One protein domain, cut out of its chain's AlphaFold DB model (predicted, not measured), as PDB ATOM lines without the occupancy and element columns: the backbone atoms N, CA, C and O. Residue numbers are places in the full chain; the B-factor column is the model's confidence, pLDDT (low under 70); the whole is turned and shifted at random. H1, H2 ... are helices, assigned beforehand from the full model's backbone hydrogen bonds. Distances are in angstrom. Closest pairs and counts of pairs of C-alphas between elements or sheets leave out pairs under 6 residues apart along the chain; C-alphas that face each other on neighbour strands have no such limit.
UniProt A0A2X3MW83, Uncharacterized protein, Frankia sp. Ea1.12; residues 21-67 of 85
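Overview. This is residues 21 to 67 of the 85 residues of an uncharacterized protein of Frankia sp. Ea1.12 (UniProt A0A2X3MW83). Two straight helices of equal residue count, H1 and then H2, meet near their ends to make an L, with a small loop at the far end of H1. The loop, residues 21 to 30, folds back on itself, and residues 23 to 28 stand free. The printed part has 47 residues, 34 of them in the two helices, with no named strand; the class is all helix. It is extended, with a radius of gyration of the C-alphas of 14.8 A, and flat, spanning 37 by 26 by 14 A.

Along the chain. H1, residues 31 to 47, begins at C-alpha 31 (183.177, 169.116, 54.885) and is 23.9 A long from first to last C-alpha. H2, residues 51 to 67, is 24.1 A long and ends at C-alpha 67 (195.864, 146.497, 32.720).

Arrangement. Residues 22 to 23 pair with residues 26 to 27, antiparallel. H1 and H2 are close but not clearly touching; their closest C-alphas, those of Ile 46 and Pro 52, are 6.1 A apart. Their lines are about perpendicular, at 80 degrees. In H1 and H2 every O i to N i+4 pair is within hydrogen-bond range.

Size, cuts and confidence. The two C-alphas farthest apart, those of Ser 30 and Gln 65, are 38.1 A apart. The printed part has no cut, and the link from H1 to H2 is tight. Residues 21 to 22, 26 to 27 and 49 have pLDDT under 70.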
ATOM      1  N   VAL A  21     177.554 169.002  53.414       67.38
ATOM      2  CA  VAL A  21     177.620 168.409  52.084       67.38
ATOM      3  C   VAL A  21     176.779 167.139  52.127       67.38
ATOM      4  O   VAL A  21     177.002 166.266  52.960       67.38
ATOM      5  N   ARG A  22     175.786 167.026  51.246       67.25
ATOM      6  CA  ARG A  22     175.065 165.763  51.056       67.25
ATOM      7  C   ARG A  22     175.788 164.953  49.992       67.25
ATOM      8  O   ARG A  22     175.920 165.421  48.865       67.25
ATOM      9  N   ILE A  23     176.232 163.749  50.343       71.25
ATOM     10  CA  ILE A  23     176.733 162.765  49.377       71.25
ATOM     11  C   ILE A  23     175.677 161.662  49.303       71.25
ATOM     12  O   ILE A  23     175.598 160.796  50.174       71.25
ATOM     13  N   GLY A  24     174.794 161.741  48.305       70.62
ATOM     14  CA  GLY A  24     173.649 160.832  48.183       70.62
ATOM     15  C   GLY A  24     172.659 160.970  49.359       70.62
ATOM     16  O   GLY A  24     172.330 162.098  49.735       70.62
ATOM     17  N   PRO A  25     172.160 159.865  49.952       71.62
ATOM     18  CA  PRO A  25     171.258 159.916  51.107       71.62
ATOM     19  C   PRO A  25     171.970 160.280  52.422       71.62
ATOM     20  O   PRO A  25     171.309 160.493  53.437       71.62
ATOM     21  N   LEU A  26     173.305 160.354  52.426       65.06
ATOM     22  CA  LEU A  26     174.091 160.581  53.630       65.06
ATOM     23  C   LEU A  26     174.296 162.088  53.853       65.06
ATOM     24  O   LEU A  26     174.978 162.773  53.085       65.06
ATOM     25  N   ALA A  27     173.680 162.611  54.913       67.88
ATOM     26  CA  ALA A  27     173.895 163.978  55.374       67.88
ATOM     27  C   ALA A  27     175.224 164.040  56.138       67.88
ATOM     28  O   ALA A  27     175.277 163.751  57.334       67.88
ATOM     29  N   LEU A  28     176.310 164.380  55.438       70.19
ATOM     30  CA  LEU A  28     177.602 164.543  56.087       70.19
ATOM     31  C   LEU A  28     177.622 165.861  56.875       70.19
ATOM     32  O   LEU A  28     177.195 166.904  56.361       70.19
ATOM     33  N   PRO A  29     178.163 165.856  58.109       70.19
ATOM     34  CA  PRO A  29     178.515 167.096  58.783       70.19
ATOM     35  C   PRO A  29     179.511 167.886  57.919       70.19
ATOM     36  O   PRO A  29     180.177 167.310  57.057       70.19
ATOM     37  N   SER A  30     179.606 169.205  58.158       78.12
ATOM     38  CA  SER A  30     180.496 170.153  57.455       78.12
ATOM     39  C   SER A  30     181.755 169.486  56.886       78.12
ATOM     40  O   SER A  30     182.438 168.753  57.607       78.12
ATOM     41  N   ALA A  31     182.083 169.763  55.619       78.00
ATOM     42  CA  ALA A  31     183.177 169.116  54.885       78.00
ATOM     43  C   ALA A  31     184.494 169.027  55.684       78.00
ATOM     44  O   ALA A  31     185.173 168.006  55.642       78.00
ATOM     45  N   LYS A  32     184.807 170.048  56.495       79.88
ATOM     46  CA  LYS A  32     185.971 170.069  57.397       79.88
ATOM     47  C   LYS A  32     185.944 168.944  58.443       79.88
ATOM     48  O   LYS A  32     186.969 168.323  58.702       79.88
ATOM     49  N   ARG A  33     184.786 168.676  59.046       84.38
ATOM     50  CA  ARG A  33     184.604 167.639  60.075       84.38
ATOM     51  C   ARG A  33     184.687 166.245  59.470       84.38
ATOM     52  O   ARG A  33     185.339 165.375  60.033       84.38
ATOM     53  N   THR A  34     184.081 166.069  58.298       86.50
ATOM     54  CA  THR A  34     184.214 164.828  57.531       86.50
ATOM     55  C   THR A  34     185.673 164.583  57.158       86.50
ATOM     56  O   THR A  34     186.177 163.505  57.437       86.50
ATOM     57  N   ALA A  35     186.378 165.575  56.605       89.25
ATOM     58  CA  ALA A  35     187.793 165.441  56.259       89.25
ATOM     59  C   ALA A  35     188.664 165.105  57.481       89.25
ATOM     60  O   ALA A  35     189.550 164.261  57.383       89.25
ATOM     61  N   TYR A  36     188.379 165.707  58.641       89.88
ATOM     62  CA  TYR A  36     189.074 165.409  59.894       89.88
ATOM     63  C   TYR A  36     188.884 163.949  60.338       89.88
ATOM     64  O   TYR A  36     189.866 163.256  60.587       89.88
ATOM     65  N   TYR A  37     187.642 163.453  60.389       91.19
ATOM     66  CA  TYR A  37     187.371 162.066  60.789       91.19
ATOM     67  C   TYR A  37     187.801 161.043  59.736       91.19
ATOM     68  O   TYR A  37     188.276 159.973  60.098       91.19
ATOM     69  N   ALA A  38     187.680 161.370  58.449       90.50
ATOM     70  CA  ALA A  38     188.181 160.534  57.364       90.50
ATOM     71  C   ALA A  38     189.710 160.418  57.420       90.50
ATOM     72  O   ALA A  38     190.237 159.316  57.306       90.50
ATOM     73  N   GLY A  39     190.412 161.530  57.664       91.94
ATOM     74  CA  GLY A  39     191.857 161.543  57.875       91.94
ATOM     75  C   GLY A  39     192.264 160.703  59.083       91.94
ATOM     76  O   GLY A  39     193.119 159.836  58.955       91.94
ATOM     77  N   LEU A  40     191.603 160.882  60.231       92.50
ATOM     78  CA  LEU A  40     191.853 160.060  61.421       92.50
ATOM     79  C   LEU A  40     191.583 158.573  61.183       92.50
ATOM     80  O   LEU A  40     192.388 157.743  61.581       92.50
ATOM     81  N   GLY A  41     190.475 158.234  60.523       89.81
ATOM     82  CA  GLY A  41     190.139 156.853  60.188       89.81
ATOM     83  C   GLY A  41     191.159 156.227  59.240       89.81
ATOM     84  O   GLY A  41     191.537 155.079  59.439       89.81
ATOM     85  N   ALA A  42     191.651 156.989  58.258       89.38
ATOM     86  CA  ALA A  42     192.709 156.553  57.355       89.38
ATOM     87  C   ALA A  42     194.049 156.368  58.082       89.38
ATOM     88  O   ALA A  42     194.705 155.353  57.876       89.38
ATOM     89  N   LEU A  43     194.447 157.298  58.957       88.19
ATOM     90  CA  LEU A  43     195.658 157.136  59.765       88.19
ATOM     91  C   LEU A  43     195.551 155.928  60.699       88.19
ATOM     92  O   LEU A  43     196.450 155.097  60.691       88.19
ATOM     93  N   ALA A  44     194.442 155.783  61.426       87.38
ATOM     94  CA  ALA A  44     194.201 154.631  62.292       87.38
ATOM     95  C   ALA A  44     194.241 153.325  61.490       87.38
ATOM     96  O   ALA A  44     194.866 152.353  61.895       87.38
ATOM     97  N   ALA A  45     193.627 153.317  60.309       84.50
ATOM     98  CA  ALA A  45     193.668 152.187  59.406       84.50
ATOM     99  C   ALA A  45     195.091 151.785  59.007       84.50
ATOM    100  O   ALA A  45     195.440 150.610  59.074       84.50
ATOM    101  N   ILE A  46     195.903 152.769  58.622       84.75
ATOM    102  CA  ILE A  46     197.298 152.582  58.218       84.75
ATOM    103  C   ILE A  46     198.159 152.119  59.403       84.75
ATOM    104  O   ILE A  46     199.031 151.273  59.227       84.75
ATOM    105  N   GLU A  47     197.901 152.637  60.605       77.12
ATOM    106  CA  GLU A  47     198.675 152.344  61.815       77.12
ATOM    107  C   GLU A  47     198.364 150.957  62.417       77.12
ATOM    108  O   GLU A  47     199.202 150.390  63.111       77.12
ATOM    109  N   ILE A  48     197.200 150.362  62.119       72.25
ATOM    110  CA  ILE A  48     196.712 149.124  62.767       72.25
ATOM    111  C   ILE A  48     197.348 147.811  62.244       72.25
ATOM    112  O   ILE A  48     197.237 146.800  62.922       72.25
ATOM    113  N   ILE A  49     198.042 147.808  61.099       68.06
ATOM    114  CA  ILE A  49     198.827 146.687  60.509       68.06
ATOM    115  C   ILE A  49     198.201 145.267  60.558       68.06
ATOM    116  O   ILE A  49     198.241 144.552  61.547       68.06
ATOM    117  N   GLU A  50     197.759 144.831  59.378       76.69
ATOM    118  CA  GLU A  50     197.751 143.477  58.768       76.69
ATOM    119  C   GLU A  50     196.920 143.641  57.487       76.69
ATOM    120  O   GLU A  50     197.353 143.413  56.356       76.69
ATOM    121  N   TRP A  51     195.730 144.197  57.686       86.75
ATOM    122  CA  TRP A  51     194.717 144.425  56.677       86.75
ATOM    123  C   TRP A  51     195.042 145.524  55.635       86.75
ATOM    124  O   TRP A  51     194.625 145.346  54.488       86.75
ATOM    125  N   PRO A  52     195.801 146.617  55.913       83.69
ATOM    126  CA  PRO A  52     196.111 147.619  54.882       83.69
ATOM    127  C   PRO A  52     197.016 147.040  53.794       83.69
ATOM    128  O   PRO A  52     196.876 147.359  52.615       83.69
ATOM    129  N   ILE A  53     197.917 146.140  54.192       83.88
ATOM    130  CA  ILE A  53     198.826 145.434  53.290       83.88
ATOM    131  C   ILE A  53     198.024 144.471  52.405       83.88
ATOM    132  O   ILE A  53     198.205 144.471  51.189       83.88
ATOM    133  N   ALA A  54     197.073 143.719  52.975       89.88
ATOM    134  CA  ALA A  54     196.172 142.859  52.205       89.88
ATOM    135  C   ALA A  54     195.339 143.652  51.178       89.88
ATOM    136  O   ALA A  54     195.234 143.249  50.018       89.88
ATOM    137  N   ALA A  55     194.804 144.813  51.572       89.56
ATOM    138  CA  ALA A  55     194.066 145.697  50.675       89.56
ATOM    139  C   ALA A  55     194.948 146.236  49.533       89.56
ATOM    140  O   ALA A  55     194.524 146.236  48.377       89.56
ATOM    141  N   ALA A  56     196.189 146.639  49.830       90.25
ATOM    142  CA  ALA A  56     197.143 147.099  48.821       90.25
ATOM    143  C   ALA A  56     197.491 145.994  47.807       90.25
ATOM    144  O   ALA A  56     197.513 146.246  46.600       90.25
ATOM    145  N   ILE A  57     197.698 144.759  48.277       91.00
ATOM    146  CA  ILE A  57     197.955 143.595  47.416       91.00
ATOM    147  C   ILE A  57     196.741 143.298  46.525       91.00
ATOM    148  O   ILE A  57     196.895 143.084  45.319       91.00
ATOM    149  N   ALA A  58     195.531 143.315  47.091       90.69
ATOM    150  CA  ALA A  58     194.296 143.104  46.340       90.69
ATOM    151  C   ALA A  58     194.102 144.178  45.257       90.69
ATOM    152  O   ALA A  58     193.820 143.848  44.106       90.69
ATOM    153  N   ALA A  59     194.333 145.449  45.594       92.81
ATOM    154  CA  ALA A  59     194.265 146.559  44.649       92.81
ATOM    155  C   ALA A  59     195.295 146.416  43.518       92.81
ATOM    156  O   ALA A  59     194.942 146.547  42.346       92.81
ATOM    157  N   GLY A  60     196.549 146.081  43.839       90.12
ATOM    158  CA  GLY A  60     197.593 145.840  42.838       90.12
ATOM    159  C   GLY A  60     197.261 144.668  41.910       90.12
ATOM    160  O   GLY A  60     197.437 144.762  40.694       90.12
ATOM    161  N   THR A  61     196.700 143.592  42.466       89.50
ATOM    162  CA  THR A  61     196.245 142.424  41.697       89.50
ATOM    163  C   THR A  61     195.099 142.798  40.761       89.50
ATOM    164  O   THR A  61     195.146 142.468  39.576       89.50
ATOM    165  N   TYR A  62     194.107 143.542  41.256       91.81
ATOM    166  CA  TYR A  62     192.989 144.038  40.457       91.81
ATOM    167  C   TYR A  62     193.481 144.916  39.302       91.81
ATOM    168  O   TYR A  62     193.130 144.672  38.149       91.81
ATOM    169  N   VAL A  63     194.361 145.883  39.576       90.62
ATOM    170  CA  VAL A  63     194.941 146.754  38.543       90.62
ATOM    171  C   VAL A  63     195.738 145.943  37.518       90.62
ATOM    172  O   VAL A  63     195.570 146.170  36.324       90.62
ATOM    173  N   SER A  64     196.550 144.963  37.930       86.88
ATOM    174  CA  SER A  64     197.315 144.102  37.011       86.88
ATOM    175  C   SER A  64     196.414 143.249  36.109       86.88
ATOM    176  O   SER A  64     196.675 143.120  34.914       86.88
ATOM    177  N   GLN A  65     195.317 142.712  36.649       81.62
ATOM    178  CA  GLN A  65     194.316 141.981  35.865       81.62
ATOM    179  C   GLN A  65     193.624 142.876  34.832       81.62
ATOM    180  O   GLN A  65     193.397 142.436  33.709       81.62
ATOM    181  N   HIS A  66     193.331 144.129  35.189       78.56
ATOM    182  CA  HIS A  66     192.642 145.078  34.310       78.56
ATOM    183  C   HIS A  66     193.568 145.780  33.308       78.56
ATOM    184  O   HIS A  66     193.094 146.295  32.300       78.56
ATOM    185  N   SER A  67     194.877 145.817  33.569       71.00
ATOM    186  CA  SER A  67     195.864 146.497  32.720       71.00
ATOM    187  C   SER A  67     196.576 145.581  31.733       71.00
ATOM    188  O   SER A  67     197.281 146.104  30.876       71.00
TER     189      SER A  67